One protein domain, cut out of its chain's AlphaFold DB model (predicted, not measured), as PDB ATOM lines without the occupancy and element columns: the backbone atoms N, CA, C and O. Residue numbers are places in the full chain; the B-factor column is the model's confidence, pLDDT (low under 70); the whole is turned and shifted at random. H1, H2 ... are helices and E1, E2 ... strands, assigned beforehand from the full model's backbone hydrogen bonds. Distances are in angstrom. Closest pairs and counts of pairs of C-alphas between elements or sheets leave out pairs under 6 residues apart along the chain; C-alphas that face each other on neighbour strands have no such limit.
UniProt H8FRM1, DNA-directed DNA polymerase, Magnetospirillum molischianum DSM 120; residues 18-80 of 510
ATOM      1  N   LEU A  18     -18.894  13.337 -30.986       85.81
ATOM      2  CA  LEU A  18     -17.533  13.591 -30.525       85.81
ATOM      3  C   LEU A  18     -17.023  14.947 -30.978       85.81
ATOM      4  O   LEU A  18     -17.288  15.382 -32.101       85.81
ATOM      5  N   SER A  19     -16.191  15.549 -30.138       86.88
ATOM      6  CA  SER A  19     -15.393  16.705 -30.515       86.88
ATOM      7  C   SER A  19     -14.568  16.390 -31.761       86.88
ATOM      8  O   SER A  19     -13.847  15.391 -31.839       86.88
ATOM      9  N   ARG A  20     -14.712  17.251 -32.770       88.81
ATOM     10  CA  ARG A  20     -14.096  17.066 -34.090       88.81
ATOM     11  C   ARG A  20     -12.576  17.066 -34.030       88.81
ATOM     12  O   ARG A  20     -11.934  16.305 -34.748       88.81
ATOM     13  N   GLU A  21     -12.029  17.926 -33.188       85.94
ATOM     14  CA  GLU A  21     -10.603  18.200 -33.106       85.94
ATOM     15  C   GLU A  21      -9.749  16.946 -32.808       85.94
ATOM     16  O   GLU A  21      -8.912  16.628 -33.657       85.94
ATOM     17  N   PRO A  22      -9.991  16.166 -31.729       85.69
ATOM     18  CA  PRO A  22      -9.243  14.936 -31.447       85.69
ATOM     19  C   PRO A  22      -9.154  13.959 -32.623       85.69
ATOM     20  O   PRO A  22      -8.125  13.329 -32.877       85.69
ATOM     21  N   VAL A  23     -10.265  13.820 -33.345       87.75
ATOM     22  CA  VAL A  23     -10.408  12.870 -34.447       87.75
ATOM     23  C   VAL A  23      -9.637  13.355 -35.674       87.75
ATOM     24  O   VAL A  23      -8.928  12.562 -36.289       87.75
ATOM     25  N   VAL A  24      -9.752  14.639 -36.028       87.69
ATOM     26  CA  VAL A  24      -9.016  15.222 -37.163       87.69
ATOM     27  C   VAL A  24      -7.515  15.184 -36.898       87.69
ATOM     28  O   VAL A  24      -6.771  14.686 -37.737       87.69
ATOM     29  N   TYR A  25      -7.088  15.587 -35.699       85.25
ATOM     30  CA  TYR A  25      -5.692  15.509 -35.276       85.25
ATOM     31  C   TYR A  25      -5.119  14.096 -35.457       85.25
ATOM     32  O   TYR A  25      -4.056  13.905 -36.052       85.25
ATOM     33  N   MET A  26      -5.839  13.077 -34.971       86.38
ATOM     34  CA  MET A  26      -5.364  11.698 -35.054       86.38
ATOM     35  C   MET A  26      -5.330  11.183 -36.496       86.38
ATOM     36  O   MET A  26      -4.419  10.438 -36.867       86.38
ATOM     37  N   PHE A  27      -6.294  11.594 -37.321       86.38
ATOM     38  CA  PHE A  27      -6.313  11.274 -38.743       86.38
ATOM     39  C   PHE A  27      -5.094  11.867 -39.460       86.38
ATOM     40  O   PHE A  27      -4.362  11.127 -40.118       86.38
ATOM     41  N   ASP A  28      -4.822  13.158 -39.263       82.25
ATOM     42  CA  ASP A  28      -3.690  13.853 -39.885       82.25
ATOM     43  C   ASP A  28      -2.353  13.245 -39.443       82.25
ATOM     44  O   ASP A  28      -1.489  12.950 -40.278       82.25
ATOM     45  N   ARG A  29      -2.218  12.936 -38.146       79.44
ATOM     46  CA  ARG A  29      -1.046  12.244 -37.589       79.44
ATOM     47  C   ARG A  29      -0.809  10.892 -38.265       79.44
ATOM     48  O   ARG A  29       0.313  10.580 -38.670       79.44
ATOM     49  N   LEU A  30      -1.857  10.080 -38.410       79.00
ATOM     50  CA  LEU A  30      -1.769   8.768 -39.055       79.00
ATOM     51  C   LEU A  30      -1.506   8.869 -40.566       79.00
ATOM     52  O   LEU A  30      -0.821   8.010 -41.129       79.00
ATOM     53  N   CYS A  31      -2.024   9.902 -41.233       74.38
ATOM     54  CA  CYS A  31      -1.792  10.156 -42.654       74.38
ATOM     55  C   CYS A  31      -0.352  10.596 -42.942       74.38
ATOM     56  O   CYS A  31       0.223  10.141 -43.935       74.38
ATOM     57  N   GLY A  32       0.255  11.400 -42.061       63.44
ATOM     58  CA  GLY A  32       1.661  11.813 -42.160       63.44
ATOM     59  C   GLY A  32       2.663  10.659 -42.021       63.44
ATOM     60  O   GLY A  32       3.812  10.772 -42.439       63.44
ATOM     61  N   HIS A  33       2.231   9.514 -41.483       61.53
ATOM     62  CA  HIS A  33       3.068   8.347 -41.226       61.53
ATOM     63  C   HIS A  33       2.804   7.220 -42.226       61.53
ATOM     64  O   HIS A  33       1.955   6.351 -42.022       61.53
ATOM     65  N   LEU A  34       3.597   7.179 -43.299       47.97
ATOM     66  CA  LEU A  34       3.491   6.154 -44.347       47.97
ATOM     67  C   LEU A  34       3.816   4.722 -43.869       47.97
ATOM     68  O   LEU A  34       3.534   3.782 -44.605       47.97
ATOM     69  N   ASN A  35       4.375   4.538 -42.662       47.16
ATOM     70  CA  ASN A  35       4.994   3.269 -42.249       47.16
ATOM     71  C   ASN A  35       4.695   2.781 -40.813       47.16
ATOM     72  O   ASN A  35       5.458   1.970 -40.285       47.16
ATOM     73  N   ARG A  36       3.611   3.220 -40.152       50.88
ATOM     74  CA  ARG A  36       3.270   2.708 -38.802       50.88
ATOM     75  C   ARG A  36       2.119   1.697 -38.792       50.88
ATOM     76  O   ARG A  36       1.205   1.735 -39.606       50.88
ATOM     77  N   SER A  37       2.274   0.747 -37.871       42.66
ATOM     78  CA  SER A  37       1.654  -0.577 -37.758       42.66
ATOM     79  C   SER A  37       0.138  -0.659 -37.955       42.66
ATOM     80  O   SER A  37      -0.598   0.227 -37.546       42.66
ATOM     81  N   ALA A  38      -0.332  -1.834 -38.393       48.28
ATOM     82  CA  ALA A  38      -1.743  -2.242 -38.451       48.28
ATOM     83  C   ALA A  38      -2.527  -2.141 -37.117       48.28
ATOM     84  O   ALA A  38      -3.740  -2.345 -37.093       48.28
ATOM     85  N   ARG A  39      -1.856  -1.853 -35.992       58.47
ATOM     86  CA  ARG A  39      -2.484  -1.590 -34.694       58.47
ATOM     87  C   ARG A  39      -2.768  -0.094 -34.585       58.47
ATOM     88  O   ARG A  39      -1.831   0.694 -34.548       58.47
ATOM     89  N   GLY A  40      -4.048   0.273 -34.518       70.69
ATOM     90  CA  GLY A  40      -4.480   1.668 -34.399       70.69
ATOM     91  C   GLY A  40      -3.847   2.411 -33.225       70.69
ATOM     92  O   GLY A  40      -3.455   1.792 -32.235       70.69
ATOM     93  N   ILE A  41      -3.759   3.731 -33.327       80.00
ATOM     94  CA  ILE A  41      -3.168   4.589 -32.298       80.00
ATOM     95  C   ILE A  41      -4.267   5.017 -31.320       80.00
ATOM     96  O   ILE A  41      -5.345   5.423 -31.768       80.00
ATOM     97  N   PRO A  42      -4.051   4.872 -30.000       83.06
ATOM     98  CA  PRO A  42      -5.021   5.303 -29.011       83.06
ATOM     99  C   PRO A  42      -4.931   6.823 -28.769       83.06
ATOM    100  O   PRO A  42      -3.863   7.405 -28.937       83.06
ATOM    101  N   PHE A  43      -6.049   7.452 -28.407       85.88
ATOM    102  CA  PHE A  43      -6.153   8.880 -28.076       85.88
ATOM    103  C   PHE A  43      -7.387   9.147 -27.211       85.88
ATOM    104  O   PHE A  43      -8.275   8.296 -27.123       85.88
ATOM    105  N   LEU A  44      -7.457  10.311 -26.567       86.69
ATOM    106  CA  LEU A  44      -8.646  10.751 -25.835       86.69
ATOM    107  C   LEU A  44      -9.544  11.632 -26.705       86.69
ATOM    108  O   LEU A  44      -9.053  12.434 -27.494       86.69
ATOM    109  N   ALA A  45     -10.859  11.488 -26.554       86.75
ATOM    110  CA  ALA A  45     -11.834  12.337 -27.231       86.75
ATOM    111  C   ALA A  45     -13.031  12.639 -26.326       86.75
ATOM    112  O   ALA A  45     -13.725  11.719 -25.884       86.75
ATOM    113  N   GLY A  46     -13.283  13.923 -26.072       85.00
ATOM    114  CA  GLY A  46     -14.498  14.390 -25.415       85.00
ATOM    115  C   GLY A  46     -15.723  14.374 -26.335       85.00
ATOM    116  O   GLY A  46     -15.610  14.328 -27.567       85.00
ATOM    117  N   THR A  47     -16.914  14.430 -25.745       85.25
ATOM    118  CA  THR A  47     -18.153  14.741 -26.471       85.25
ATOM    119  C   THR A  47     -18.230  16.216 -26.849       85.25
ATOM    120  O   THR A  47     -17.559  17.050 -26.251       85.25
ATOM    121  N   VAL A  48     -19.080  16.558 -27.822       83.44
ATOM    122  CA  VAL A  48     -19.286  17.956 -28.264       83.44
ATOM    123  C   VAL A  48     -19.752  18.872 -27.123       83.44
ATOM    124  O   VAL A  48     -19.433  20.056 -27.112       83.44
ATOM    125  N   ASP A  49     -20.499  18.333 -26.158       78.94
ATOM    126  CA  ASP A  49     -20.936  19.050 -24.954       78.94
ATOM    127  C   ASP A  49     -19.923  18.992 -23.796       78.94
ATOM    128  O   ASP A  49     -20.221  19.475 -22.705       78.94
ATOM    129  N   ASP A  50     -18.757  18.384 -24.030       73.88
ATOM    130  CA  ASP A  50     -17.643  18.210 -23.095       73.88
ATOM    131  C   ASP A  50     -18.034  17.544 -21.761       73.88
ATOM    132  O   ASP A  50     -17.413  17.754 -20.723       73.88
ATOM    133  N   ARG A  51     -19.093  16.720 -21.772       74.38
ATOM    134  CA  ARG A  51     -19.591  16.020 -20.573       74.38
ATOM    135  C   ARG A  51     -19.044  14.616 -20.394       74.38
ATOM    136  O   ARG A  51     -19.077  14.090 -19.283       74.38
ATOM    137  N   MET A  52     -18.637  13.968 -21.479       76.50
ATOM    138  CA  MET A  52     -18.103  12.610 -21.450       76.50
ATOM    139  C   MET A  52     -16.749  12.567 -22.133       76.50
ATOM    140  O   MET A  52     -16.514  13.272 -23.111       76.50
ATOM    141  N   LEU A  53     -15.891  11.678 -21.638       82.44
ATOM    142  CA  LEU A  53     -14.595  11.377 -22.220       82.44
ATOM    143  C   LEU A  53     -14.579   9.932 -22.711       82.44
ATOM    144  O   LEU A  53     -15.045   9.023 -22.020       82.44
ATOM    145  N   PHE A  54     -14.008   9.716 -23.888       84.94
ATOM    146  CA  PHE A  54     -13.793   8.396 -24.456       84.94
ATOM    147  C   PHE A  54     -12.307   8.122 -24.646       84.94
ATOM    148  O   PHE A  54     -11.564   8.961 -25.159       84.94
ATOM    149  N   GLN A  55     -11.896   6.899 -24.318       86.00
ATOM    150  CA  GLN A  55     -10.667   6.332 -24.844       86.00
ATOM    151  C   GLN A  55     -10.958   5.825 -26.257       86.00
ATOM    152  O   GLN A  55     -11.688   4.853 -26.464       86.00
ATOM    153  N   ALA A  56     -10.398   6.514 -27.240       87.38
ATOM    154  CA  ALA A  56     -10.553   6.211 -28.644       87.38
ATOM    155  C   ALA A  56      -9.321   5.475 -29.186       87.38
ATOM    156  O   ALA A  56      -8.213   5.596 -28.665       87.38
ATOM    157  N   ARG A  57      -9.492   4.701 -30.259       87.81
ATOM    158  CA  ARG A  57      -8.378   4.182 -31.068       87.81
ATOM    159  C   ARG A  57      -8.703   4.345 -32.536       87.81
ATOM    160  O   ARG A  57      -9.778   3.917 -32.949       87.81
ATOM    161  N   MET A  58      -7.782   4.918 -33.308       89.38
ATOM    162  CA  MET A  58      -7.953   5.113 -34.748       89.38
ATOM    163  C   MET A  58      -7.006   4.227 -35.556       89.38
ATOM    164  O   MET A  58      -5.802   4.194 -35.304       89.38
ATOM    165  N   SER A  59      -7.553   3.555 -36.567       87.69
ATOM    166  CA  SER A  59      -6.800   2.844 -37.608       87.69
ATOM    167  C   SER A  59      -7.210   3.360 -38.983       87.69
ATOM    168  O   SER A  59      -8.399   3.556 -39.234       87.69
ATOM    169  N   LEU A  60      -6.256   3.525 -39.899       85.50
ATOM    170  CA  LEU A  60      -6.552   3.884 -41.288       85.50
ATOM    171  C   LEU A  60      -6.884   2.645 -42.125       85.50
ATOM    172  O   LEU A  60      -6.232   1.608 -42.002       85.50
ATOM    173  N   ILE A  61      -7.868   2.776 -43.011       83.62
ATOM    174  CA  ILE A  61      -8.206   1.782 -44.030       83.62
ATOM    175  C   ILE A  61      -7.458   2.155 -45.311       83.62
ATOM    176  O   ILE A  61      -7.550   3.285 -45.796       83.62
ATOM    177  N   ARG A  62      -6.707   1.198 -45.856       77.56
ATOM    178  CA  ARG A  62      -5.950   1.338 -47.104       77.56
ATOM    179  C   ARG A  62      -6.260   0.161 -48.019       77.56
ATOM    180  O   ARG A  62      -6.329  -0.981 -47.565       77.56
ATOM    181  N   THR A  63      -6.407   0.414 -49.314       70.56
ATOM    182  CA  THR A  63      -6.434  -0.642 -50.337       70.56
ATOM    183  C   THR A  63      -5.000  -0.993 -50.735       70.56
ATOM    184  O   THR A  63      -4.401  -0.324 -51.577       70.56
ATOM    185  N   GLY A  64      -4.423  -2.018 -50.101       66.12
ATOM    186  CA  GLY A  64      -3.027  -2.416 -50.323       66.12
ATOM    187  C   GLY A  64      -2.038  -1.330 -49.882       66.12
ATOM    188  O   GLY A  64      -2.176  -0.771 -48.798       66.12
ATOM    189  N   SER A  65      -1.058  -1.005 -50.730       57.28
ATOM    190  CA  SER A  65      -0.136   0.129 -50.542       57.28
ATOM    191  C   SER A  65      -0.687   1.468 -51.066       57.28
ATOM    192  O   SER A  65       0.063   2.434 -51.176       57.28
ATOM    193  N   GLY A  66      -1.969   1.518 -51.444       62.78
ATOM    194  CA  GLY A  66      -2.620   2.690 -52.029       62.78
ATOM    195  C   GLY A  66      -3.005   3.788 -51.021       62.78
ATOM    196  O   GLY A  66      -2.654   3.714 -49.835       62.78
ATOM    197  N   PRO A  67      -3.737   4.823 -51.482       68.88
ATOM    198  CA  PRO A  67      -4.173   5.932 -50.641       68.88
ATOM    199  C   PRO A  67      -5.127   5.470 -49.533       68.88
ATOM    200  O   PRO A  67      -5.737   4.401 -49.594       68.88
ATOM    201  N   VAL A  68      -5.248   6.303 -48.503       77.19
ATOM    202  CA  VAL A  68      -6.191   6.097 -47.402       77.19
ATOM    203  C   VAL A  68      -7.610   6.236 -47.949       77.19
ATOM    204  O   VAL A  68      -7.964   7.284 -48.480       77.19
ATOM    205  N   THR A  69      -8.414   5.179 -47.838       83.75
ATOM    206  CA  THR A  69      -9.809   5.154 -48.317       83.75
ATOM    207  C   THR A  69     -10.818   5.415 -47.202       83.75
ATOM    208  O   THR A  69     -11.987   5.675 -47.476       83.75
ATOM    209  N   GLY A  70     -10.379   5.368 -45.944       84.44
ATOM    210  CA  GLY A  70     -11.204   5.659 -44.777       84.44
ATOM    211  C   GLY A  70     -10.454   5.420 -43.472       84.44
ATOM    212  O   GLY A  70      -9.247   5.176 -43.466       84.44
ATOM    213  N   TYR A  71     -11.172   5.461 -42.356       88.25
ATOM    214  CA  TYR A  71     -10.634   5.180 -41.029       88.25
ATOM    215  C   TYR A  71     -11.679   4.465 -40.162       88.25
ATOM    216  O   TYR A  71     -12.878   4.531 -40.428       88.25
ATOM    217  N   VAL A  72     -11.216   3.786 -39.116       88.50
ATOM    218  CA  VAL A  72     -12.049   3.170 -38.074       88.50
ATOM    219  C   VAL A  72     -11.669   3.789 -36.741       88.50
ATOM    220  O   VAL A  72     -10.492   3.762 -36.385       88.50
ATOM    221  N   VAL A  73     -12.654   4.307 -36.002       88.25
ATOM    222  CA  VAL A  73     -12.490   4.736 -34.607       88.25
ATOM    223  C   VAL A  73     -13.275   3.798 -33.699       88.25
ATOM    224  O   VAL A  73     -14.483   3.645 -33.860       88.25
ATOM    225  N   THR A  74     -12.601   3.178 -32.733       88.62
ATOM    226  CA  THR A  74     -13.253   2.434 -31.644       88.62
ATOM    227  C   THR A  74     -13.263   3.287 -30.388       88.62
ATOM    228  O   THR A  74     -12.222   3.845 -30.056       88.62
ATOM    229  N   LEU A  75     -14.393   3.354 -29.686       86.50
ATOM    230  CA  LEU A  75     -14.581   4.190 -28.499       86.50
ATOM    231  C   LEU A  75     -14.902   3.319 -27.290       86.50
ATOM    232  O   LEU A  75     -15.760   2.438 -27.366       86.50
ATOM    233  N   VAL A  76     -14.244   3.599 -26.173       84.38
ATOM    234  CA  VAL A  76     -14.537   3.018 -24.864       84.38
ATOM    235  C   VAL A  76     -14.828   4.167 -23.908       84.38
ATOM    236  O   VAL A  76     -14.058   5.120 -23.837       84.38
ATOM    237  N   ASP A  77     -15.967   4.100 -23.218       78.94
ATOM    238  CA  ASP A  77     -16.362   5.089 -22.210       78.94
ATOM    239  C   ASP A  77     -15.300   5.152 -21.103       78.94
ATOM    240  O   ASP A  77     -14.982   4.116 -20.511       78.94
ATOM    241  N   ALA A  78     -14.738   6.343 -20.873       76.44
ATOM    242  CA  ALA A  78     -13.722   6.588 -19.851       76.44
ATOM    243  C   ALA A  78     -14.323   7.098 -18.525       76.44
ATOM    244  O   ALA A  78     -13.594   7.282 -17.548       76.44
ATOM    245  N   ALA A  79     -15.643   7.325 -18.447       66.44
ATOM    246  CA  ALA A  79     -16.303   7.838 -17.245       66.44
ATOM    247  C   ALA A  79     -16.219   6.895 -16.023       66.44
ATOM    248  O   ALA A  79     -15.973   7.396 -14.922       66.44
ATOM    249  N   PRO A  80     -16.364   5.553 -16.145       62.22
ATOM    250  CA  PRO A  80     -16.158   4.634 -15.017       62.22
ATOM    251  C   PRO A  80     -14.741   4.693 -14.436       62.22
ATOM    252  O   PRO A  80     -14.547   4.462 -13.242       62.22
TER     253      PRO A  80
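AT A GLANCE: This is residues 18 to 80 of the 510 residues of the protein "DNA-directed DNA polymerase" of Magnetospirillum molischianum DSM 120 (UniProt H8FRM1). A strongly twisted ribbon of three antiparallel strands, E1, E2 and E3, has one helix, H1, packed over one of its faces, and the other face has no named helix. The long E2 and E3 hairpin makes most of the length of a rod that spans 39 by 19 by 15 A. The printed part has 63 residues, with H1, E1, E2 and E3 in that order along it; the sheet order is E1 - E2 - E3, and the class is mixed, helices and strands. It is only just compact, close to loose, with a radius of gyration of the C-alphas of 12.5 A.

HOW THE PARTS SIT: H1, residues 20 to 32, is on the sheet of E1, residues 41 to 46, E2, residues 53 to 62, and E3, residues 68 to 77: two layers, a helix on one face of a sheet. The closest C-alphas of H1 and E1 are those of Pro 22 and Ala 45, 5.6 A apart; of H1 and E2, Met 26 and Met 58, 7.1 A; of H1 and E3, Cys 31 and Val 68, 7.6 A. In H1 every O i to N i+4 pair is within hydrogen-bond range. The strands form a meander, each the antiparallel neighbour of the one before. Hairpin E1 and E2 has directions 136 degrees apart, with N 43 and O 56 within hydrogen-bond range at 2.9 A. Hairpin E2 and E3 stands at 158 degrees, with N 59 and O 72 at 3.0 A.

IN THESE COORDINATES: H1 begins at C-alpha 20 (-14.096, 17.066, -34.090) and is 18.5 A long. E1 measures 16.5 A, E2 28.2 A and E3 27.2 A, ending at C-alpha 77 (-16.362, 5.089, -22.210).

THE WHOLE: The C-alphas of Gly 66 and Pro 80, the two farthest apart, are 39.5 A apart. The printed part has no cut and no long link. Mean pLDDT of the printed part is 77.5; residues 32 to 39, 64 to 67 and 79 to 80 are under 70.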